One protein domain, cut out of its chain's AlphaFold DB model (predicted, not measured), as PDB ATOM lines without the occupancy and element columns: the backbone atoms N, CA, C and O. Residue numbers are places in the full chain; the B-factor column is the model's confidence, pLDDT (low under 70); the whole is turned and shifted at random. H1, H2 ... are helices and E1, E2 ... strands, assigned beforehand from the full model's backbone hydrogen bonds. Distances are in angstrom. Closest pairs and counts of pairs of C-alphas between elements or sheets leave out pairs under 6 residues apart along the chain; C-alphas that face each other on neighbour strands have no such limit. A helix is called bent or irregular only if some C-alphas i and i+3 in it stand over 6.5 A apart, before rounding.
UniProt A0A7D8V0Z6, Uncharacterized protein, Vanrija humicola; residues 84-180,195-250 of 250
ATOM      1  N   THR A  84      41.295 -14.907   2.221       88.94
ATOM      2  CA  THR A  84      40.629 -15.128   3.504       88.94
ATOM      3  C   THR A  84      40.830 -16.572   3.954       88.94
ATOM      4  O   THR A  84      40.985 -17.481   3.139       88.94
ATOM      5  N   TRP A  85      40.823 -16.792   5.268       92.44
ATOM      6  CA  TRP A  85      40.797 -18.128   5.863       92.44
ATOM      7  C   TRP A  85      39.593 -18.208   6.801       92.44
ATOM      8  O   TRP A  85      39.697 -17.782   7.952       92.44
ATOM      9  N   PRO A  86      38.427 -18.655   6.305       92.81
ATOM     10  CA  PRO A  86      37.230 -18.779   7.123       92.81
ATOM     11  C   PRO A  86      37.470 -19.675   8.337       92.81
ATOM     12  O   PRO A  86      38.064 -20.747   8.219       92.81
ATOM     13  N   ASP A  87      36.987 -19.233   9.494       90.88
ATOM     14  CA  ASP A  87      37.159 -19.960  10.745       90.88
ATOM     15  C   ASP A  87      36.228 -21.180  10.825       90.88
ATOM     16  O   ASP A  87      35.031 -21.071  10.543       90.88
ATOM     17  N   ASN A  88      36.793 -22.339  11.178       87.75
ATOM     18  CA  ASN A  88      36.109 -23.625  11.373       87.75
ATOM     19  C   ASN A  88      35.033 -23.972  10.309       87.75
ATOM     20  O   ASN A  88      33.952 -24.468  10.630       87.75
ATOM     21  N   ASN A  89      35.312 -23.696   9.030       87.06
ATOM     22  CA  ASN A  89      34.369 -23.877   7.923       87.06
ATOM     23  C   ASN A  89      34.531 -25.242   7.217       87.06
ATOM     24  O   ASN A  89      35.653 -25.709   7.016       87.06
ATOM     25  N   GLU A  90      33.416 -25.873   6.807       81.38
ATOM     26  CA  GLU A  90      33.390 -27.205   6.161       81.38
ATOM     27  C   GLU A  90      34.178 -27.302   4.849       81.38
ATOM     28  O   GLU A  90      34.543 -28.402   4.427       81.38
ATOM     29  N   GLY A  91      34.488 -26.169   4.231       88.94
ATOM     30  CA  GLY A  91      35.405 -26.074   3.113       88.94
ATOM     31  C   GLY A  91      35.186 -24.781   2.344       88.94
ATOM     32  O   GLY A  91      34.054 -24.341   2.160       88.94
ATOM     33  N   PHE A  92      36.269 -24.184   1.867       94.06
ATOM     34  CA  PHE A  92      36.220 -22.965   1.074       94.06
ATOM     35  C   PHE A  92      37.081 -23.091  -0.177       94.06
ATOM     36  O   PHE A  92      38.108 -23.774  -0.191       94.06
ATOM     37  N   GLU A  93      36.643 -22.412  -1.228       94.00
ATOM     38  CA  GLU A  93      37.326 -22.353  -2.514       94.00
ATOM     39  C   GLU A  93      37.916 -20.963  -2.717       94.00
ATOM     40  O   GLU A  93      37.358 -19.958  -2.268       94.00
ATOM     41  N   TRP A  94      39.065 -20.905  -3.376       94.19
ATOM     42  CA  TRP A  94      39.750 -19.656  -3.678       94.19
ATOM     43  C   TRP A  94      40.634 -19.822  -4.914       94.19
ATOM     44  O   TRP A  94      40.972 -20.939  -5.297       94.19
ATOM     45  N   ASP A  95      40.982 -18.713  -5.560       93.19
ATOM     46  CA  ASP A  95      41.831 -18.714  -6.749       93.19
ATOM     47  C   ASP A  95      43.243 -18.232  -6.400       93.19
ATOM     48  O   ASP A  95      43.429 -17.174  -5.798       93.19
ATOM     49  N   CYS A  96      44.239 -19.024  -6.785       92.38
ATOM     50  CA  CYS A  96      45.652 -18.694  -6.702       92.38
ATOM     51  C   CYS A  96      46.145 -18.369  -8.115       92.38
ATOM     52  O   CYS A  96      46.723 -19.222  -8.794       92.38
ATOM     53  N   TYR A  97      45.871 -17.144  -8.568       90.38
ATOM     54  CA  TYR A  97      46.311 -16.621  -9.868       90.38
ATOM     55  C   TYR A  97      45.976 -17.553 -11.048       90.38
ATOM     56  O   TYR A  97      46.834 -17.902 -11.861       90.38
ATOM     57  N   GLY A  98      44.714 -17.973 -11.136       88.56
ATOM     58  CA  GLY A  98      44.194 -18.874 -12.164       88.56
ATOM     59  C   GLY A  98      44.311 -20.362 -11.826       88.56
ATOM     60  O   GLY A  98      43.865 -21.195 -12.616       88.56
ATOM     61  N   THR A  99      44.901 -20.715 -10.677       91.00
ATOM     62  CA  THR A  99      44.846 -22.074 -10.131       91.00
ATOM     63  C   THR A  99      43.770 -22.150  -9.054       91.00
ATOM     64  O   THR A  99      43.939 -21.549  -7.992       91.00
ATOM     65  N   PRO A 100      42.703 -22.932  -9.254       92.94
ATOM     66  CA  PRO A 100      41.680 -23.121  -8.238       92.94
ATOM     67  C   PRO A 100      42.222 -23.925  -7.064       92.94
ATOM     68  O   PRO A 100      42.895 -24.941  -7.240       92.94
ATOM     69  N   PHE A 101      41.899 -23.487  -5.859       94.06
ATOM     70  CA  PHE A 101      42.184 -24.173  -4.614       94.06
ATOM     71  C   PHE A 101      40.885 -24.482  -3.894       94.06
ATOM     72  O   PHE A 101      39.896 -23.755  -3.982       94.06
ATOM     73  N   ARG A 102      40.935 -25.548  -3.110       94.31
ATOM     74  CA  ARG A 102      39.911 -25.884  -2.134       94.31
ATOM     75  C   ARG A 102      40.570 -26.342  -0.849       94.31
ATOM     76  O   ARG A 102      41.471 -27.188  -0.854       94.31
ATOM     77  N   THR A 103      40.102 -25.781   0.249       95.81
ATOM     78  CA  THR A 103      40.684 -25.990   1.565       95.81
ATOM     79  C   THR A 103      39.597 -26.390   2.544       95.81
ATOM     80  O   THR A 103      38.531 -25.786   2.553       95.81
ATOM     81  N   GLN A 104      39.871 -27.371   3.402       95.25
ATOM     82  CA  GLN A 104      39.003 -27.731   4.524       95.25
ATOM     83  C   GLN A 104      39.806 -27.725   5.822       95.25
ATOM     84  O   GLN A 104      40.763 -28.486   5.938       95.25
ATOM     85  N   ASP A 105      39.388 -26.906   6.790       95.44
ATOM     86  CA  ASP A 105      40.072 -26.698   8.077       95.44
ATOM     87  C   ASP A 105      39.070 -26.639   9.248       95.44
ATOM     88  O   ASP A 105      39.045 -25.708  10.047       95.44
ATOM     89  N   VAL A 106      38.180 -27.636   9.333       93.56
ATOM     90  CA  VAL A 106      37.271 -27.794  10.486       93.56
ATOM     91  C   VAL A 106      38.036 -28.463  11.616       93.56
ATOM     92  O   VAL A 106      38.185 -29.688  11.611       93.56
ATOM     93  N   TYR A 107      38.552 -27.689  12.559       90.00
ATOM     94  CA  TYR A 107      39.351 -28.202  13.671       90.00
ATOM     95  C   TYR A 107      38.529 -28.426  14.950       90.00
ATOM     96  O   TYR A 107      38.939 -29.236  15.780       90.00
ATOM     97  N   ASP A 108      37.363 -27.788  15.101       90.19
ATOM     98  CA  ASP A 108      36.481 -27.960  16.262       90.19
ATOM     99  C   ASP A 108      35.227 -28.762  15.882       90.19
ATOM    100  O   ASP A 108      34.179 -28.206  15.548       90.19
ATOM    101  N   THR A 109      35.345 -30.095  15.921       85.38
ATOM    102  CA  THR A 109      34.225 -31.031  15.693       85.38
ATOM    103  C   THR A 109      33.732 -31.725  16.963       85.38
ATOM    104  O   THR A 109      32.644 -32.297  16.954       85.38
ATOM    105  N   GLY A 110      34.537 -31.752  18.031       79.81
ATOM    106  CA  GLY A 110      34.251 -32.449  19.296       79.81
ATOM    107  C   GLY A 110      34.206 -33.989  19.244       79.81
ATOM    108  O   GLY A 110      34.209 -34.626  20.293       79.81
ATOM    109  N   ASP A 111      34.181 -34.600  18.055       87.56
ATOM    110  CA  ASP A 111      34.156 -36.055  17.860       87.56
ATOM    111  C   ASP A 111      34.999 -36.503  16.650       87.56
ATOM    112  O   ASP A 111      35.044 -35.839  15.603       87.56
ATOM    113  N   ILE A 112      35.641 -37.668  16.803       90.62
ATOM    114  CA  ILE A 112      36.518 -38.319  15.818       90.62
ATOM    115  C   ILE A 112      35.748 -38.701  14.551       90.62
ATOM    116  O   ILE A 112      36.250 -38.510  13.440       90.62
ATOM    117  N   GLY A 113      34.547 -39.271  14.697       90.81
ATOM    118  CA  GLY A 113      33.721 -39.722  13.581       90.81
ATOM    119  C   GLY A 113      33.304 -38.557  12.692       90.81
ATOM    120  O   GLY A 113      33.514 -38.607  11.479       90.81
ATOM    121  N   THR A 114      32.818 -37.473  13.298       91.88
ATOM    122  CA  THR A 114      32.471 -36.237  12.578       91.88
ATOM    123  C   THR A 114      33.667 -35.675  11.811       91.88
ATOM    124  O   THR A 114      33.559 -35.437  10.607       91.88
ATOM    125  N   LYS A 115      34.836 -35.537  12.457       94.06
ATOM    126  CA  LYS A 115      36.053 -35.044  11.785       94.06
ATOM    127  C   LYS A 115      36.462 -35.927  10.611       94.06
ATOM    128  O   LYS A 115      36.776 -35.421   9.534       94.06
ATOM    129  N   THR A 116      36.433 -37.241  10.817       94.06
ATOM    130  CA  THR A 116      36.768 -38.230   9.786       94.06
ATOM    131  C   THR A 116      35.839 -38.100   8.581       94.06
ATOM    132  O   THR A 116      36.312 -38.077   7.448       94.06
ATOM    133  N   ASN A 117      34.529 -37.974   8.805       94.31
ATOM    134  CA  ASN A 117      33.547 -37.866   7.727       94.31
ATOM    135  C   ASN A 117      33.730 -36.581   6.910       94.31
ATOM    136  O   ASN A 117      33.662 -36.633   5.684       94.31
ATOM    137  N   ILE A 118      34.003 -35.450   7.568       95.12
ATOM    138  CA  ILE A 118      34.286 -34.179   6.884       95.12
ATOM    139  C   ILE A 118      35.546 -34.311   6.020       95.12
ATOM    140  O   ILE A 118      35.517 -33.971   4.836       95.12
ATOM    141  N   LEU A 119      36.627 -34.860   6.585       95.69
ATOM    142  CA  LEU A 119      37.878 -35.104   5.866       95.69
ATOM    143  C   LEU A 119      37.657 -35.994   4.636       95.69
ATOM    144  O   LEU A 119      38.053 -35.620   3.534       95.69
ATOM    145  N   ILE A 120      37.017 -37.154   4.821       95.69
ATOM    146  CA  ILE A 120      36.764 -38.122   3.748       95.69
ATOM    147  C   ILE A 120      35.896 -37.496   2.663       95.69
ATOM    148  O   ILE A 120      36.280 -37.536   1.500       95.69
ATOM    149  N   ARG A 121      34.777 -36.861   3.027       94.88
ATOM    150  CA  ARG A 121      33.880 -36.206   2.064       94.88
ATOM    151  C   ARG A 121      34.613 -35.153   1.239       94.88
ATOM    152  O   ARG A 121      34.370 -35.032   0.039       94.88
ATOM    153  N   HIS A 122      35.524 -34.408   1.865       94.62
ATOM    154  CA  HIS A 122      36.376 -33.473   1.154       94.62
ATOM    155  C   HIS A 122      37.258 -34.255   0.153       94.62
ATOM    156  O   HIS A 122      37.080 -34.144  -1.064       94.62
ATOM    157  N   ILE A 123      38.146 -35.136   0.600       94.69
ATOM    158  CA  ILE A 123      39.130 -35.756  -0.305       94.69
ATOM    159  C   ILE A 123      38.551 -36.794  -1.286       94.69
ATOM    160  O   ILE A 123      39.181 -37.060  -2.307       94.69
ATOM    161  N   GLU A 124      37.365 -37.355  -1.044       93.31
ATOM    162  CA  GLU A 124      36.766 -38.424  -1.858       93.31
ATOM    163  C   GLU A 124      36.591 -38.016  -3.319       93.31
ATOM    164  O   GLU A 124      36.961 -38.756  -4.229       93.31
ATOM    165  N   SER A 125      36.123 -36.796  -3.559       88.25
ATOM    166  CA  SER A 125      35.993 -36.266  -4.919       88.25
ATOM    167  C   SER A 125      37.315 -36.278  -5.709       88.25
ATOM    168  O   SER A 125      37.286 -36.379  -6.933       88.25
ATOM    169  N   THR A 126      38.477 -36.245  -5.049       90.69
ATOM    170  CA  THR A 126      39.801 -36.275  -5.704       90.69
ATOM    171  C   THR A 126      40.241 -37.675  -6.154       90.69
ATOM    172  O   THR A 126      41.290 -37.817  -6.787       90.69
ATOM    173  N   THR A 127      39.458 -38.707  -5.817       89.69
ATOM    174  CA  THR A 127      39.810 -40.107  -6.086       89.69
ATOM    175  C   THR A 127      39.612 -40.517  -7.536       89.69
ATOM    176  O   THR A 127      40.371 -41.342  -8.049       89.69
ATOM    177  N   GLU A 128      38.648 -39.899  -8.213       82.94
ATOM    178  CA  GLU A 128      38.369 -40.186  -9.614       82.94
ATOM    179  C   GLU A 128      39.541 -39.766 -10.513       82.94
ATOM    180  O   GLU A 128      40.118 -38.692 -10.295       82.94
ATOM    181  N   PRO A 129      39.898 -40.592 -11.517       71.69
ATOM    182  CA  PRO A 129      40.756 -40.210 -12.627       71.69
ATOM    183  C   PRO A 129      40.418 -38.825 -13.151       71.69
ATOM    184  O   PRO A 129      39.291 -38.503 -13.524       71.69
ATOM    185  N   ARG A 130      41.428 -37.978 -13.129       67.31
ATOM    186  CA  ARG A 130      41.366 -36.580 -13.511       67.31
ATOM    187  C   ARG A 130      42.684 -36.380 -14.233       67.31
ATOM    188  O   ARG A 130      43.718 -36.519 -13.585       67.31
ATOM    189  N   GLY A 131      42.630 -36.223 -15.557       63.91
ATOM    190  CA  GLY A 131      43.817 -36.179 -16.416       63.91
ATOM    191  C   GLY A 131      44.852 -35.142 -15.964       63.91
ATOM    192  O   GLY A 131      44.639 -34.379 -15.024       63.91
ATOM    193  N   ASN A 132      45.996 -35.099 -16.636       61.62
ATOM    194  CA  ASN A 132      47.095 -34.225 -16.230       61.62
ATOM    195  C   ASN A 132      46.718 -32.732 -16.339       61.62
ATOM    196  O   ASN A 132      46.407 -32.255 -17.428       61.62
ATOM    197  N   GLY A 133      46.788 -31.981 -15.231       62.31
ATOM    198  CA  GLY A 133      46.666 -30.518 -15.251       62.31
ATOM    199  C   GLY A 133      46.106 -29.873 -13.980       62.31
ATOM    200  O   GLY A 133      45.621 -30.545 -13.073       62.31
ATOM    201  N   LEU A 134      46.176 -28.539 -13.950       65.12
ATOM    202  CA  LEU A 134      45.506 -27.656 -12.991       65.12
ATOM    203  C   LEU A 134      44.344 -26.945 -13.705       65.12
ATOM    204  O   LEU A 134      44.444 -26.650 -14.896       65.12
ATOM    205  N   GLY A 135      43.243 -26.671 -13.003       66.81
ATOM    206  CA  GLY A 135      42.115 -25.910 -13.555       66.81
ATOM    207  C   GLY A 135      40.833 -26.062 -12.740       66.81
ATOM    208  O   GLY A 135      40.826 -26.736 -11.715       66.81
ATOM    209  N   ASN A 136      39.723 -25.474 -13.201       70.56
ATOM    210  CA  ASN A 136      38.439 -25.458 -12.464       70.56
ATOM    211  C   ASN A 136      37.890 -26.857 -12.154       70.56
ATOM    212  O   ASN A 136      37.217 -27.052 -11.147       70.56
ATOM    213  N   ASN A 137      38.241 -27.854 -12.967       70.25
ATOM    214  CA  ASN A 137      37.861 -29.251 -12.738       70.25
ATOM    215  C   ASN A 137      38.879 -30.017 -11.862       70.25
ATOM    216  O   ASN A 137      38.630 -31.152 -11.438       70.25
ATOM    217  N   HIS A 138      40.027 -29.397 -11.574       79.50
ATOM    218  CA  HIS A 138      41.200 -29.974 -10.913       79.50
ATOM    219  C   HIS A 138      41.794 -28.995  -9.883       79.50
ATOM    220  O   HIS A 138      42.944 -28.570 -10.035       79.50
ATOM    221  N   PRO A 139      41.026 -28.604  -8.848       89.94
ATOM    222  CA  PRO A 139      41.537 -27.684  -7.848       89.94
ATOM    223  C   PRO A 139      42.627 -28.350  -6.999       89.94
ATOM    224  O   PRO A 139      42.523 -29.530  -6.636       89.94
ATOM    225  N   PHE A 140      43.642 -27.579  -6.610       92.69
ATOM    226  CA  PHE A 140      44.584 -28.008  -5.583       92.69
ATOM    227  C   PHE A 140      43.825 -28.200  -4.266       92.69
ATOM    228  O   PHE A 140      43.190 -27.278  -3.755       92.69
ATOM    229  N   THR A 141      43.863 -29.419  -3.726       94.50
ATOM    230  CA  THR A 141      43.093 -29.784  -2.532       94.50
ATOM    231  C   THR A 141      43.996 -29.836  -1.309       94.50
ATOM    232  O   THR A 141      44.903 -30.667  -1.250       94.50
ATOM    233  N   LEU A 142      43.715 -28.987  -0.320       96.00
ATOM    234  CA  LEU A 142      44.358 -28.973   0.993       96.00
ATOM    235  C   LEU A 142      43.333 -29.372   2.059       96.00
ATOM    236  O   LEU A 142      42.312 -28.710   2.227       96.00
ATOM    237  N   SER A 143      43.572 -30.459   2.786       96.44
ATOM    238  CA  SER A 143      42.643 -30.933   3.815       96.44
ATOM    239  C   SER A 143      43.362 -31.163   5.128       96.44
ATOM    240  O   SER A 143      44.424 -31.783   5.159       96.44
ATOM    241  N   PHE A 144      42.760 -30.717   6.219       96.25
ATOM    242  CA  PHE A 144      43.300 -30.928   7.551       96.25
ATOM    243  C   PHE A 144      42.600 -32.124   8.192       96.25
ATOM    244  O   PHE A 144      41.384 -32.123   8.374       96.25
ATOM    245  N   ALA A 145      43.358 -33.159   8.545       94.88
ATOM    246  CA  ALA A 145      42.892 -34.253   9.397       94.88
ATOM    247  C   ALA A 145      42.974 -33.887  10.891       94.88
ATOM    248  O   ALA A 145      42.320 -34.516  11.721       94.88
ATOM    249  N   THR A 146      43.733 -32.839  11.211       92.38
ATOM    250  CA  THR A 146      43.954 -32.287  12.552       92.38
ATOM    251  C   THR A 146      42.677 -31.707  13.148       92.38
ATOM    252  O   THR A 146      41.880 -31.078  12.445       92.38
ATOM    253  N   ALA A 147      42.463 -31.912  14.443       90.44
ATOM    254  CA  ALA A 147      41.325 -31.355  15.168       90.44
ATOM    255  C   ALA A 147      41.605 -31.320  16.671       90.44
ATOM    256  O   ALA A 147      42.295 -32.192  17.204       90.44
ATOM    257  N   ALA A 148      41.041 -30.330  17.355       87.06
ATOM    258  CA  ALA A 148      41.147 -30.187  18.794       87.06
ATOM    259  C   ALA A 148      40.004 -29.332  19.350       87.06
ATOM    260  O   ALA A 148      39.634 -28.311  18.774       87.06
ATOM    261  N   LYS A 149      39.509 -29.712  20.528       84.06
ATOM    262  CA  LYS A 149      38.629 -28.882  21.357       84.06
ATOM    263  C   LYS A 149      39.044 -29.059  22.807       84.06
ATOM    264  O   LYS A 149      38.778 -30.100  23.395       84.06
ATOM    265  N   PHE A 150      39.769 -28.109  23.383       74.62
ATOM    266  CA  PHE A 150      40.280 -28.284  24.743       74.62
ATOM    267  C   PHE A 150      39.215 -27.923  25.796       74.62
ATOM    268  O   PHE A 150      38.616 -26.852  25.682       74.62
ATOM    269  N   PRO A 151      39.010 -28.743  26.852       76.12
ATOM    270  CA  PRO A 151      39.693 -30.009  27.179       76.12
ATOM    271  C   PRO A 151      39.028 -31.293  26.632       76.12
ATOM    272  O   PRO A 151      39.526 -32.385  26.891       76.12
ATOM    273  N   GLN A 152      37.901 -31.196  25.928       80.81
ATOM    274  CA  GLN A 152      37.027 -32.331  25.593       80.81
ATOM    275  C   GLN A 152      37.623 -33.311  24.568       80.81
ATOM    276  O   GLN A 152      37.341 -34.506  24.619       80.81
ATOM    277  N   SER A 153      38.442 -32.815  23.647       84.88
ATOM    278  CA  SER A 153      38.999 -33.562  22.519       84.88
ATOM    279  C   SER A 153      40.455 -33.133  22.281       84.88
ATOM    280  O   SER A 153      40.717 -32.305  21.405       84.88
ATOM    281  N   PRO A 154      41.420 -33.635  23.078       87.88
ATOM    282  CA  PRO A 154      42.838 -33.337  22.880       87.88
ATOM    283  C   PRO A 154      43.341 -33.812  21.502       87.88
ATOM    284  O   PRO A 154      42.886 -34.865  21.041       87.88
ATOM    285  N   PRO A 155      44.324 -33.130  20.874       88.81
ATOM    286  CA  PRO A 155      44.822 -33.491  19.541       88.81
ATOM    287  C   PRO A 155      45.264 -34.955  19.419       88.81
ATOM    288  O   PRO A 155      44.921 -35.638  18.459       88.81
ATOM    289  N   GLN A 156      45.966 -35.479  20.431       87.75
ATOM    290  CA  GLN A 156      46.422 -36.872  20.431       87.75
ATOM    291  C   GLN A 156      45.254 -37.864  20.456       87.75
ATOM    292  O   GLN A 156      45.290 -38.888  19.779       87.75
ATOM    293  N   TRP A 157      44.188 -37.552  21.195       86.50
ATOM    294  CA  TRP A 157      42.988 -38.382  21.208       86.50
ATOM    295  C   TRP A 157      42.243 -38.304  19.872       86.50
ATOM    296  O   TRP A 157      41.805 -39.334  19.366       86.50
ATOM    297  N   MET A 158      42.156 -37.120  19.256       89.56
ATOM    298  CA  MET A 158      41.555 -36.968  17.927       89.56
ATOM    299  C   MET A 158      42.319 -37.768  16.867       89.56
ATOM    300  O   MET A 158      41.706 -38.511  16.098       89.56
ATOM    301  N   ALA A 159      43.649 -37.672  16.847       88.94
ATOM    302  CA  ALA A 159      44.492 -38.368  15.881       88.94
ATOM    303  C   ALA A 159      44.511 -39.891  16.099       88.94
ATOM    304  O   ALA A 159      44.277 -40.653  15.155       88.94
ATOM    305  N   SER A 160      44.723 -40.333  17.345       84.06
ATOM    306  CA  SER A 160      45.052 -41.728  17.679       84.06
ATOM    307  C   SER A 160      43.902 -42.508  18.346       84.06
ATOM    308  O   SER A 160      43.805 -43.723  18.161       84.06
ATOM    309  N   GLY A 161      42.969 -41.840  19.032       82.69
ATOM    310  CA  GLY A 161      41.864 -42.443  19.798       82.69
ATOM    311  C   GLY A 161      42.180 -42.675  21.287       82.69
ATOM    312  O   GLY A 161      43.229 -42.279  21.795       82.69
ATOM    313  N   SER A 162      41.258 -43.312  22.026       67.62
ATOM    314  CA  SER A 162      41.402 -43.629  23.461       67.62
ATOM    315  C   SER A 162      42.238 -44.896  23.699       67.62
ATOM    316  O   SER A 162      41.705 -45.953  24.039       67.62
ATOM    317  N   GLY A 163      43.548 -44.784  23.495       55.47
ATOM    318  CA  GLY A 163      44.520 -45.871  23.636       55.47
ATOM    319  C   GLY A 163      45.423 -45.941  22.412       55.47
ATOM    320  O   GLY A 163      45.012 -45.521  21.333       55.47
ATOM    321  N   SER A 164      46.649 -46.444  22.581       47.34
ATOM    322  CA  SER A 164      47.586 -46.734  21.489       47.34
ATOM    323  C   SER A 164      46.829 -47.501  20.404       47.34
ATOM    324  O   SER A 164      46.466 -48.657  20.619       47.34
ATOM    325  N   GLY A 165      46.468 -46.787  19.333       46.97
ATOM    326  CA  GLY A 165      45.387 -47.139  18.416       46.97
ATOM    327  C   GLY A 165      45.588 -48.469  17.699       46.97
ATOM    328  O   GLY A 165      46.530 -49.205  17.930       46.97
ATOM    329  N   MET A 166      44.685 -48.816  16.799       52.34
ATOM    330  CA  MET A 166      44.768 -50.041  16.011       52.34
ATOM    331  C   MET A 166      45.893 -49.948  14.970       52.34
ATOM    332  O   MET A 166      45.721 -49.262  13.973       52.34
ATOM    333  N   GLY A 167      47.017 -50.639  15.178       50.53
ATOM    334  CA  GLY A 167      48.141 -50.617  14.236       50.53
ATOM    335  C   GLY A 167      47.748 -51.005  12.819       50.53
ATOM    336  O   GLY A 167      46.804 -51.775  12.622       50.53
ATOM    337  N   VAL A 168      48.508 -50.528  11.828       51.56
ATOM    338  CA  VAL A 168      48.280 -50.849  10.406       51.56
ATOM    339  C   VAL A 168      48.158 -52.357  10.201       51.56
ATOM    340  O   VAL A 168      47.319 -52.791   9.429       51.56
ATOM    341  N   SER A 169      48.879 -53.179  10.969       51.62
ATOM    342  CA  SER A 169      48.742 -54.642  10.931       51.62
ATOM    343  C   SER A 169      47.353 -55.163  11.345       51.62
ATOM    344  O   SER A 169      46.901 -56.161  10.791       51.62
ATOM    345  N   LYS A 170      46.662 -54.522  12.297       54.09
ATOM    346  CA  LYS A 170      45.283 -54.875  12.685       54.09
ATOM    347  C   LYS A 170      44.258 -54.326  11.692       54.09
ATOM    348  O   LYS A 170      43.290 -55.016  11.389       54.09
ATOM    349  N   VAL A 171      44.494 -53.129  11.146       58.28
ATOM    350  CA  VAL A 171      43.684 -52.574  10.046       58.28
ATOM    351  C   VAL A 171      43.788 -53.474   8.811       58.28
ATOM    352  O   VAL A 171      42.770 -53.839   8.233       58.28
ATOM    353  N   LEU A 172      45.000 -53.915   8.467       58.16
ATOM    354  CA  LEU A 172      45.267 -54.885   7.407       58.16
ATOM    355  C   LEU A 172      44.650 -56.252   7.717       58.16
ATOM    356  O   LEU A 172      44.071 -56.850   6.821       58.16
ATOM    357  N   GLY A 173      44.687 -56.721   8.969       57.88
ATOM    358  CA  GLY A 173      43.968 -57.931   9.387       57.88
ATOM    359  C   GLY A 173      42.462 -57.847   9.104       57.88
ATOM    360  O   GLY A 173      41.893 -58.750   8.494       57.88
ATOM    361  N   ASN A 174      41.831 -56.716   9.427       55.81
ATOM    362  CA  ASN A 174      40.421 -56.465   9.100       55.81
ATOM    363  C   ASN A 174      40.169 -56.216   7.597       55.81
ATOM    364  O   ASN A 174      39.047 -56.368   7.130       55.81
ATOM    365  N   LEU A 175      41.186 -55.838   6.820       56.59
ATOM    366  CA  LEU A 175      41.104 -55.747   5.358       56.59
ATOM    367  C   LEU A 175      41.280 -57.107   4.684       56.59
ATOM    368  O   LEU A 175      40.646 -57.364   3.668       56.59
ATOM    369  N   THR A 176      42.085 -58.014   5.242       56.38
ATOM    370  CA  THR A 176      42.204 -59.372   4.694       56.38
ATOM    371  C   THR A 176      40.871 -60.113   4.724       56.38
ATOM    372  O   THR A 176      40.581 -60.834   3.778       56.38
ATOM    373  N   SER A 177      40.005 -59.875   5.716       55.44
ATOM    374  CA  SER A 177      38.639 -60.421   5.717       55.44
ATOM    375  C   SER A 177      37.722 -59.781   4.663       55.44
ATOM    376  O   SER A 177      36.841 -60.466   4.145       55.44
ATOM    377  N   LEU A 178      37.955 -58.519   4.281       47.91
ATOM    378  CA  LEU A 178      37.288 -57.870   3.142       47.91
ATOM    379  C   LEU A 178      37.750 -58.446   1.793       47.91
ATOM    380  O   LEU A 178      36.927 -58.639   0.904       47.91
ATOM    381  N   PHE A 179      39.043 -58.757   1.645       48.88
ATOM    382  CA  PHE A 179      39.601 -59.336   0.414       48.88
ATOM    383  C   PHE A 179      39.409 -60.852   0.289       48.88
ATOM    384  O   PHE A 179      39.475 -61.379  -0.818       48.88
ATOM    385  N   ALA A 180      39.160 -61.559   1.395       48.03
ATOM    386  CA  ALA A 180      39.033 -63.016   1.419       48.03
ATOM    387  C   ALA A 180      37.621 -63.550   1.104       48.03
ATOM    388  O   ALA A 180      37.440 -64.765   1.110       48.03
ATOM    389  N   PRO A 195      35.597 -48.684  11.571       56.47
ATOM    390  CA  PRO A 195      36.951 -48.790  12.108       56.47
ATOM    391  C   PRO A 195      37.069 -48.059  13.455       56.47
ATOM    392  O   PRO A 195      36.748 -46.873  13.558       56.47
ATOM    393  N   GLN A 196      37.494 -48.779  14.499       66.38
ATOM    394  CA  GLN A 196      37.762 -48.185  15.813       66.38
ATOM    395  C   GLN A 196      39.129 -47.473  15.777       66.38
ATOM    396  O   GLN A 196      40.015 -47.857  15.016       66.38
ATOM    397  N   GLY A 197      39.307 -46.440  16.602       80.88
ATOM    398  CA  GLY A 197      40.512 -45.597  16.624       80.88
ATOM    399  C   GLY A 197      40.248 -44.144  16.217       80.88
ATOM    400  O   GLY A 197      39.114 -43.779  15.883       80.88
ATOM    401  N   GLY A 198      41.304 -43.327  16.296       88.38
ATOM    402  CA  GLY A 198      41.297 -41.911  15.917       88.38
ATOM    403  C   GLY A 198      41.192 -41.667  14.409       88.38
ATOM    404  O   GLY A 198      41.077 -42.601  13.608       88.38
ATOM    405  N   VAL A 199      41.241 -40.392  14.017       91.44
ATOM    406  CA  VAL A 199      41.119 -39.944  12.620       91.44
ATOM    407  C   VAL A 199      42.161 -40.623  11.724       91.44
ATOM    408  O   VAL A 199      41.814 -41.061  10.628       91.44
ATOM    409  N   ASN A 200      43.400 -40.808  12.200       90.38
ATOM    410  CA  ASN A 200      44.475 -41.423  11.413       90.38
ATOM    411  C   ASN A 200      44.146 -42.874  11.027       90.38
ATOM    412  O   ASN A 200      44.265 -43.247   9.860       90.38
ATOM    413  N   ALA A 201      43.678 -43.689  11.978       86.00
ATOM    414  CA  ALA A 201      43.338 -45.093  11.728       86.00
ATOM    415  C   ALA A 201      42.154 -45.232  10.756       86.00
ATOM    416  O   ALA A 201      42.164 -46.079   9.858       86.00
ATOM    417  N   ARG A 202      41.146 -44.367  10.903       89.50
ATOM    418  CA  ARG A 202      39.969 -44.356  10.026       89.50
ATOM    419  C   ARG A 202      40.313 -43.883   8.615       89.50
ATOM    420  O   ARG A 202      39.829 -44.473   7.650       89.50
ATOM    421  N   LEU A 203      41.185 -42.880   8.491       91.75
ATOM    422  CA  LEU A 203      41.717 -42.433   7.208       91.75
ATOM    423  C   LEU A 203      42.497 -43.558   6.519       91.75
ATOM    424  O   LEU A 203      42.242 -43.828   5.353       91.75
ATOM    425  N   VAL A 204      43.390 -44.260   7.228       89.56
ATOM    426  CA  VAL A 204      44.140 -45.406   6.675       89.56
ATOM    427  C   VAL A 204      43.200 -46.483   6.148       89.56
ATOM    428  O   VAL A 204      43.379 -46.953   5.026       89.56
ATOM    429  N   TYR A 205      42.177 -46.849   6.923       88.00
ATOM    430  CA  TYR A 205      41.185 -47.827   6.487       88.00
ATOM    431  C   TYR A 205      40.494 -47.393   5.185       88.00
ATOM    432  O   TYR A 205      40.456 -48.163   4.226       88.00
ATOM    433  N   TRP A 206      40.026 -46.143   5.111       92.50
ATOM    434  CA  TRP A 206      39.405 -45.604   3.899       92.50
ATOM    435  C   TRP A 206      40.374 -45.571   2.707       92.50
ATOM    436  O   TRP A 206      40.019 -45.998   1.608       92.50
ATOM    437  N   LEU A 207      41.618 -45.128   2.919       91.94
ATOM    438  CA  LEU A 207      42.657 -45.077   1.887       91.94
ATOM    439  C   LEU A 207      42.938 -46.458   1.290       91.94
ATOM    440  O   LEU A 207      43.041 -46.584   0.074       91.94
ATOM    441  N   LEU A 208      43.023 -47.494   2.126       89.88
ATOM    442  CA  LEU A 208      43.250 -48.869   1.679       89.88
ATOM    443  C   LEU A 208      42.049 -49.429   0.904       89.88
ATOM    444  O   LEU A 208      42.242 -50.119  -0.095       89.88
ATOM    445  N   GLN A 209      40.817 -49.085   1.300       89.81
ATOM    446  CA  GLN A 209      39.623 -49.426   0.520       89.81
ATOM    447  C   GLN A 209      39.650 -48.775  -0.868       89.81
ATOM    448  O   GLN A 209      39.401 -49.451  -1.861       89.81
ATOM    449  N   ARG A 210      39.988 -47.479  -0.959       90.81
ATOM    450  CA  ARG A 210      40.133 -46.795  -2.258       90.81
ATOM    451  C   ARG A 210      41.258 -47.413  -3.091       90.81
ATOM    452  O   ARG A 210      41.054 -47.675  -4.271       90.81
ATOM    453  N   ALA A 211      42.402 -47.710  -2.478       89.56
ATOM    454  CA  ALA A 211      43.545 -48.317  -3.155       89.56
ATOM    455  C   ALA A 211      43.188 -49.653  -3.818       89.56
ATOM    456  O   ALA A 211      43.589 -49.908  -4.951       89.56
ATOM    457  N   ALA A 212      42.395 -50.482  -3.140       88.81
ATOM    458  CA  ALA A 212      41.931 -51.750  -3.689       88.81
ATOM    459  C   ALA A 212      40.940 -51.613  -4.849       88.81
ATOM    460  O   ALA A 212      40.854 -52.502  -5.691       88.81
ATOM    461  N   GLU A 213      40.237 -50.486  -4.928       88.88
ATOM    462  CA  GLU A 213      39.427 -50.104  -6.089       88.88
ATOM    463  C   GLU A 213      40.276 -49.478  -7.215       88.88
ATOM    464  O   GLU A 213      39.730 -48.987  -8.200       88.88
ATOM    465  N   GLY A 214      41.607 -49.439  -7.077       87.62
ATOM    466  CA  GLY A 214      42.498 -48.731  -8.001       87.62
ATOM    467  C   GLY A 214      42.394 -47.204  -7.894       87.62
ATOM    468  O   GLY A 214      42.845 -46.475  -8.776       87.62
ATOM    469  N   LYS A 215      41.789 -46.683  -6.829       88.75
ATOM    470  CA  LYS A 215      41.606 -45.248  -6.620       88.75
ATOM    471  C   LYS A 215      42.651 -44.700  -5.657       88.75
ATOM    472  O   LYS A 215      43.072 -45.365  -4.713       88.75
ATOM    473  N   ARG A 216      43.033 -43.439  -5.855       89.56
ATOM    474  CA  ARG A 216      43.926 -42.709  -4.944       89.56
ATOM    475  C   ARG A 216      43.448 -41.275  -4.763       89.56
ATOM    476  O   ARG A 216      43.070 -40.657  -5.757       89.56
ATOM    477  N   PRO A 217      43.479 -40.711  -3.546       91.12
ATOM    478  CA  PRO A 217      43.241 -39.286  -3.390       91.12
ATOM    479  C   PRO A 217      44.371 -38.485  -4.050       91.12
ATOM    480  O   PRO A 217      45.536 -38.884  -4.035       91.12
ATOM    481  N   ARG A 218      44.017 -37.327  -4.602       90.06
ATOM    482  CA  ARG A 218      44.942 -36.343  -5.180       90.06
ATOM    483  C   ARG A 218      44.841 -35.059  -4.355       90.06
ATOM    484  O   ARG A 218      44.257 -34.071  -4.789       90.06
ATOM    485  N   ALA A 219      45.337 -35.120  -3.122       92.75
ATOM    486  CA  ALA A 219      45.213 -34.049  -2.136       92.75
ATOM    487  C   ALA A 219      46.449 -33.963  -1.231       92.75
ATOM    488  O   ALA A 219      47.123 -34.963  -0.987       92.75
ATOM    489  N   THR A 220      46.691 -32.773  -0.685       94.94
ATOM    490  CA  THR A 220      47.604 -32.559   0.441       94.94
ATOM    491  C   THR A 220      46.818 -32.726   1.734       94.94
ATOM    492  O   THR A 220      45.823 -32.030   1.945       94.94
ATOM    493  N   ILE A 221      47.247 -33.651   2.593       95.56
ATOM    494  CA  ILE A 221      46.576 -33.955   3.861       95.56
ATOM    495  C   ILE A 221      47.500 -33.571   5.017       95.56
ATOM    496  O   ILE A 221      48.584 -34.134   5.160       95.56
ATOM    497  N   MET A 222      47.064 -32.623   5.843       95.56
ATOM    498  CA  MET A 222      47.774 -32.192   7.049       95.56
ATOM    499  C   MET A 222      47.370 -33.093   8.219       95.56
ATOM    500  O   MET A 222      46.178 -33.257   8.482       95.56
ATOM    501  N   LEU A 223      48.348 -33.686   8.904       92.94
ATOM    502  CA  LEU A 223      48.143 -34.725   9.919       92.94
ATOM    503  C   LEU A 223      48.795 -34.337  11.245       92.94
ATOM    504  O   LEU A 223      49.941 -33.887  11.264       92.94
ATOM    505  N   ASP A 224      48.103 -34.625  12.342       90.69
ATOM    506  CA  ASP A 224      48.694 -34.660  13.677       90.69
ATOM    507  C   ASP A 224      49.264 -36.058  13.902       90.69
ATOM    508  O   ASP A 224      48.680 -37.055  13.467       90.69
ATOM    509  N   PHE A 225      50.412 -36.133  14.583       87.94
ATOM    510  CA  PHE A 225      51.083 -37.399  14.893       87.94
ATOM    511  C   PHE A 225      51.203 -38.300  13.651       87.94
ATOM    512  O   PHE A 225      50.806 -39.456  13.671       87.94
ATOM    513  N   TYR A 226      51.725 -37.769  12.540       83.56
ATOM    514  CA  TYR A 226      51.697 -38.420  11.216       83.56
ATOM    515  C   TYR A 226      52.297 -39.843  11.166       83.56
ATOM    516  O   TYR A 226      51.936 -40.639  10.295       83.56
ATOM    517  N   ARG A 227      53.186 -40.169  12.115       76.06
ATOM    518  CA  ARG A 227      53.780 -41.504  12.304       76.06
ATOM    519  C   ARG A 227      52.919 -42.444  13.149       76.06
ATOM    520  O   ARG A 227      53.102 -43.653  13.104       76.06
ATOM    521  N   GLU A 228      51.995 -41.910  13.938       70.81
ATOM    522  CA  GLU A 228      51.113 -42.688  14.798       70.81
ATOM    523  C   GLU A 228      49.886 -43.167  14.019       70.81
ATOM    524  O   GLU A 228      48.933 -42.435  13.748       70.81
ATOM    525  N   THR A 229      49.909 -44.456  13.701       62.25
ATOM    526  CA  THR A 229      48.765 -45.225  13.193       62.25
ATOM    527  C   THR A 229      48.379 -46.357  14.137       62.25
ATOM    528  O   THR A 229      47.671 -47.269  13.735       62.25
ATOM    529  N   GLY A 230      48.821 -46.324  15.400       51.44
ATOM    530  CA  GLY A 230      48.446 -47.335  16.392       51.44
ATOM    531  C   GLY A 230      49.334 -48.587  16.464       51.44
ATOM    532  O   GLY A 230      48.918 -49.628  16.955       51.44
ATOM    533  N   GLY A 231      50.577 -48.550  15.992       44.78
ATOM    534  CA  GLY A 231      51.534 -49.641  16.229       44.78
ATOM    535  C   GLY A 231      52.113 -50.204  14.941       44.78
ATOM    536  O   GLY A 231      51.486 -51.011  14.253       44.78
ATOM    537  N   GLY A 232      53.326 -49.753  14.644       49.75
ATOM    538  CA  GLY A 232      54.110 -50.084  13.462       49.75
ATOM    539  C   GLY A 232      54.860 -48.849  12.960       49.75
ATOM    540  O   GLY A 232      54.424 -47.728  13.210       49.75
ATOM    541  N   ASP A 233      55.969 -49.065  12.253       50.41
ATOM    542  CA  ASP A 233      56.820 -47.987  11.720       50.41
ATOM    543  C   ASP A 233      56.254 -47.342  10.439       50.41
ATOM    544  O   ASP A 233      56.754 -46.314   9.992       50.41
ATOM    545  N   ALA A 234      55.210 -47.929   9.842       59.44
ATOM    546  CA  ALA A 234      54.513 -47.376   8.684       59.44
ATOM    547  C   ALA A 234      53.303 -46.543   9.145       59.44
ATOM    548  O   ALA A 234      52.260 -47.084   9.529       59.44
ATOM    549  N   GLY A 235      53.456 -45.222   9.131       71.44
ATOM    550  CA  GLY A 235      52.412 -44.255   9.443       71.44
ATOM    551  C   GLY A 235      51.471 -43.985   8.265       71.44
ATOM    552  O   GLY A 235      51.536 -44.608   7.201       71.44
ATOM    553  N   VAL A 236      50.571 -43.015   8.448       82.50
ATOM    554  CA  VAL A 236      49.663 -42.550   7.382       82.50
ATOM    555  C   VAL A 236      50.475 -41.939   6.233       82.50
ATOM    556  O   VAL A 236      50.109 -42.077   5.066       82.50
ATOM    557  N   SER A 237      51.595 -41.292   6.563       83.75
ATOM    558  CA  SER A 237      52.523 -40.661   5.620       83.75
ATOM    559  C   SER A 237      53.052 -41.618   4.560       83.75
ATOM    560  O   SER A 237      53.025 -41.297   3.373       83.75
ATOM    561  N   GLU A 238      53.507 -42.799   4.970       85.69
ATOM    562  CA  GLU A 238      54.098 -43.806   4.094       85.69
ATOM    563  C   GLU A 238      53.042 -44.372   3.149       85.69
ATOM    564  O   GLU A 238      53.308 -44.542   1.958       85.69
ATOM    565  N   LEU A 239      51.820 -44.596   3.651       87.56
ATOM    566  CA  LEU A 239      50.701 -45.011   2.814       87.56
ATOM    567  C   LEU A 239      50.363 -43.933   1.780       87.56
ATOM    568  O   LEU A 239      50.319 -44.240   0.594       87.56
ATOM    569  N   ILE A 240      50.175 -42.674   2.188       89.56
ATOM    570  CA  ILE A 240      49.882 -41.569   1.256       89.56
ATOM    571  C   ILE A 240      50.981 -41.448   0.189       89.56
ATOM    572  O   ILE A 240      50.671 -41.293  -0.993       89.56
ATOM    573  N   ALA A 241      52.254 -41.574   0.577       89.12
ATOM    574  CA  ALA A 241      53.370 -41.571  -0.363       89.12
ATOM    575  C   ALA A 241      53.281 -42.744  -1.356       89.12
ATOM    576  O   ALA A 241      53.404 -42.527  -2.562       89.12
ATOM    577  N   ALA A 242      53.006 -43.960  -0.871       89.25
ATOM    578  CA  ALA A 242      52.871 -45.159  -1.696       89.25
ATOM    579  C   ALA A 242      51.691 -45.079  -2.681       89.25
ATOM    580  O   ALA A 242      51.807 -45.529  -3.822       89.25
ATOM    581  N   LEU A 243      50.576 -44.454  -2.288       90.12
ATOM    582  CA  LEU A 243      49.400 -44.299  -3.151       90.12
ATOM    583  C   LEU A 243      49.688 -43.483  -4.416       90.12
ATOM    584  O   LEU A 243      48.997 -43.676  -5.413       90.12
ATOM    585  N   ASN A 244      50.718 -42.628  -4.431       88.75
ATOM    586  CA  ASN A 244      51.111 -41.893  -5.641       88.75
ATOM    587  C   ASN A 244      51.601 -42.797  -6.782       88.75
ATOM    588  O   ASN A 244      51.661 -42.338  -7.920       88.75
ATOM    589  N   TYR A 245      51.922 -44.062  -6.497       85.25
ATOM    590  CA  TYR A 245      52.366 -45.037  -7.495       85.25
ATOM    591  C   TYR A 245      51.232 -45.918  -8.039       85.25
ATOM    592  O   TYR A 245      51.452 -46.670  -8.988       85.25
ATOM    593  N   ILE A 246      50.020 -45.816  -7.483       80.88
ATOM    594  CA  ILE A 246      48.846 -46.533  -7.992       80.88
ATOM    595  C   ILE A 246      48.337 -45.844  -9.260       80.88
ATOM    596  O   ILE A 246      48.145 -44.627  -9.275       80.88
ATOM    597  N   ASN A 247      48.079 -46.640 -10.302       64.62
ATOM    598  CA  ASN A 247      47.474 -46.203 -11.565       64.62
ATOM    599  C   ASN A 247      48.170 -44.983 -12.188       64.62
ATOM    600  O   ASN A 247      47.543 -43.993 -12.549       64.62
ATOM    601  N   THR A 248      49.493 -45.066 -12.331       61.47
ATOM    602  CA  THR A 248      50.320 -44.049 -13.003       61.47
ATOM    603  C   THR A 248      50.292 -44.140 -14.536       61.47
ATOM    604  O   THR A 248      51.015 -43.403 -15.195       61.47
ATOM    605  N   ASN A 249      49.449 -45.011 -15.106       50.34
ATOM    606  CA  ASN A 249      49.281 -45.189 -16.555       50.34
ATOM    607  C   ASN A 249      48.226 -44.241 -17.178       50.34
ATOM    608  O   ASN A 249      47.770 -44.511 -18.288       50.34
ATOM    609  N   GLU A 250      47.822 -43.176 -16.473       50.06
ATOM    610  CA  GLU A 250      46.893 -42.130 -16.955       50.06
ATOM    611  C   GLU A 250      47.618 -40.858 -17.417       50.06
ATOM    612  O   GLU A 250      48.521 -40.377 -16.692       50.06
TER     613      GLU A 250
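This is residues 84 to 180 and 195 to 250 of the 250 residues of an uncharacterized protein of Vanrija humicola (UniProt A0A7D8V0Z6). A small, twisted four-strand sheet makes one side of a flat domain, and a cluster of helices round H4 makes the other. H1 packs over E3 on one face of the sheet and also on H4, while H3 packs on H4 far from E1, and H2 packs at the end where H4 begins. The printed part has 153 residues, with five named helices and four named strands in the order E1 E2 H1 E3 H2 H3 H4 E4 H5; the sheet runs E1 E2 E3 E4 and is mixed. The class is mixed, helices and strands, though under half of the residues are in named elements. The whole is compact, with a radius of gyration of the C-alphas of 15.7 A, and spans 45 by 41 by 22 A.

E1 is residues 92 to 96, 12.9 A long, with C-alpha 92 at (36.220, -22.965, 1.074). E2, residues 99 to 104, is 16.8 A long. H1, residues 112 to 127, is 22.2 A long; it has a kink of 30 degrees near residue 121 and is only just irregular, with C-alphas 122 and 125 6.7 A apart. E3 is residues 140 to 144, 13.5 A. H2 is residues 155 to 160, 8.4 A, and H3 is residues 168 to 179, 15.7 A. H4, residues 199 to 212, is 20.2 A long and begins with C-alpha 199 at (41.119, -39.944, 12.620). E4 is residues 220 to 222, 6.6 A. H5, residues 236 to 243, is 10.7 A long and ends with C-alpha 243 at (49.400, -44.299, -3.151).

E1 and E2 form an antiparallel hairpin at 151 degrees, with N 94 and O 101 within hydrogen-bond range at 3.0 A. E2 and E3 are parallel at 14 degrees, with N 142 and O 102 at 2.9 A. E3 and E4 are parallel at 17 degrees, with N 220 and O 141 at 2.8 A. The sheet is twisted, its C-alphas lying up to 4.1 A off the best plane. E2, H1 and E3 form a strand-helix-strand unit, two parallel neighbour strands with a helix between, and its crossover is right-handed. H1 is on the sheet at a height of 9.0 A, in two layers, a helix on one face of a sheet. It lies over E3 and runs along the strands, at 12 degrees to E3 on the local plane; the closest C-alphas are those of Leu 119 and Ser 143, 6.7 A apart. H4 is the hub, touching four helices. It touches H1 at a shallow tilt of 31 degrees, the same way, closest at the C-alphas of Thr 116 and Val 199, 5.5 A. With residues 199 to 201 alone it touches H2 at a steep tilt of 40 degrees, closest at the C-alphas of Ala 159 and Val 199, 4.9 A. With residues 201 to 205 alone it touches H3 at a steep tilt of 38 degrees, closest at the C-alphas of Val 171 and Tyr 205, 6.4 A. It touches H5 at a shallow tilt of 14 degrees, closest at the C-alphas of Val 204 and Val 236, 6.3 A. H5 only grazes the sheet, with residues 236 to 240. H1 and H3 are apart. Every O i to N i+4 pair is within hydrogen-bond range in H2, H4 and H5, against 9 of 12 in H1 and 6 of 8 in H3.

The two C-alphas farthest apart are those of Tyr 97 and Ala 180, 48.3 A. Residues 181 to 194 are not printed, and C-alphas 180 and 195 are 17.9 A apart across the cut. The links H1 to E3 and E4 to H5 are long. Mean pLDDT of the printed part is 80.9; residues 130 to 135, 162 to 180, 195 to 196, 229 to 234 and 247 to 250 are under 70.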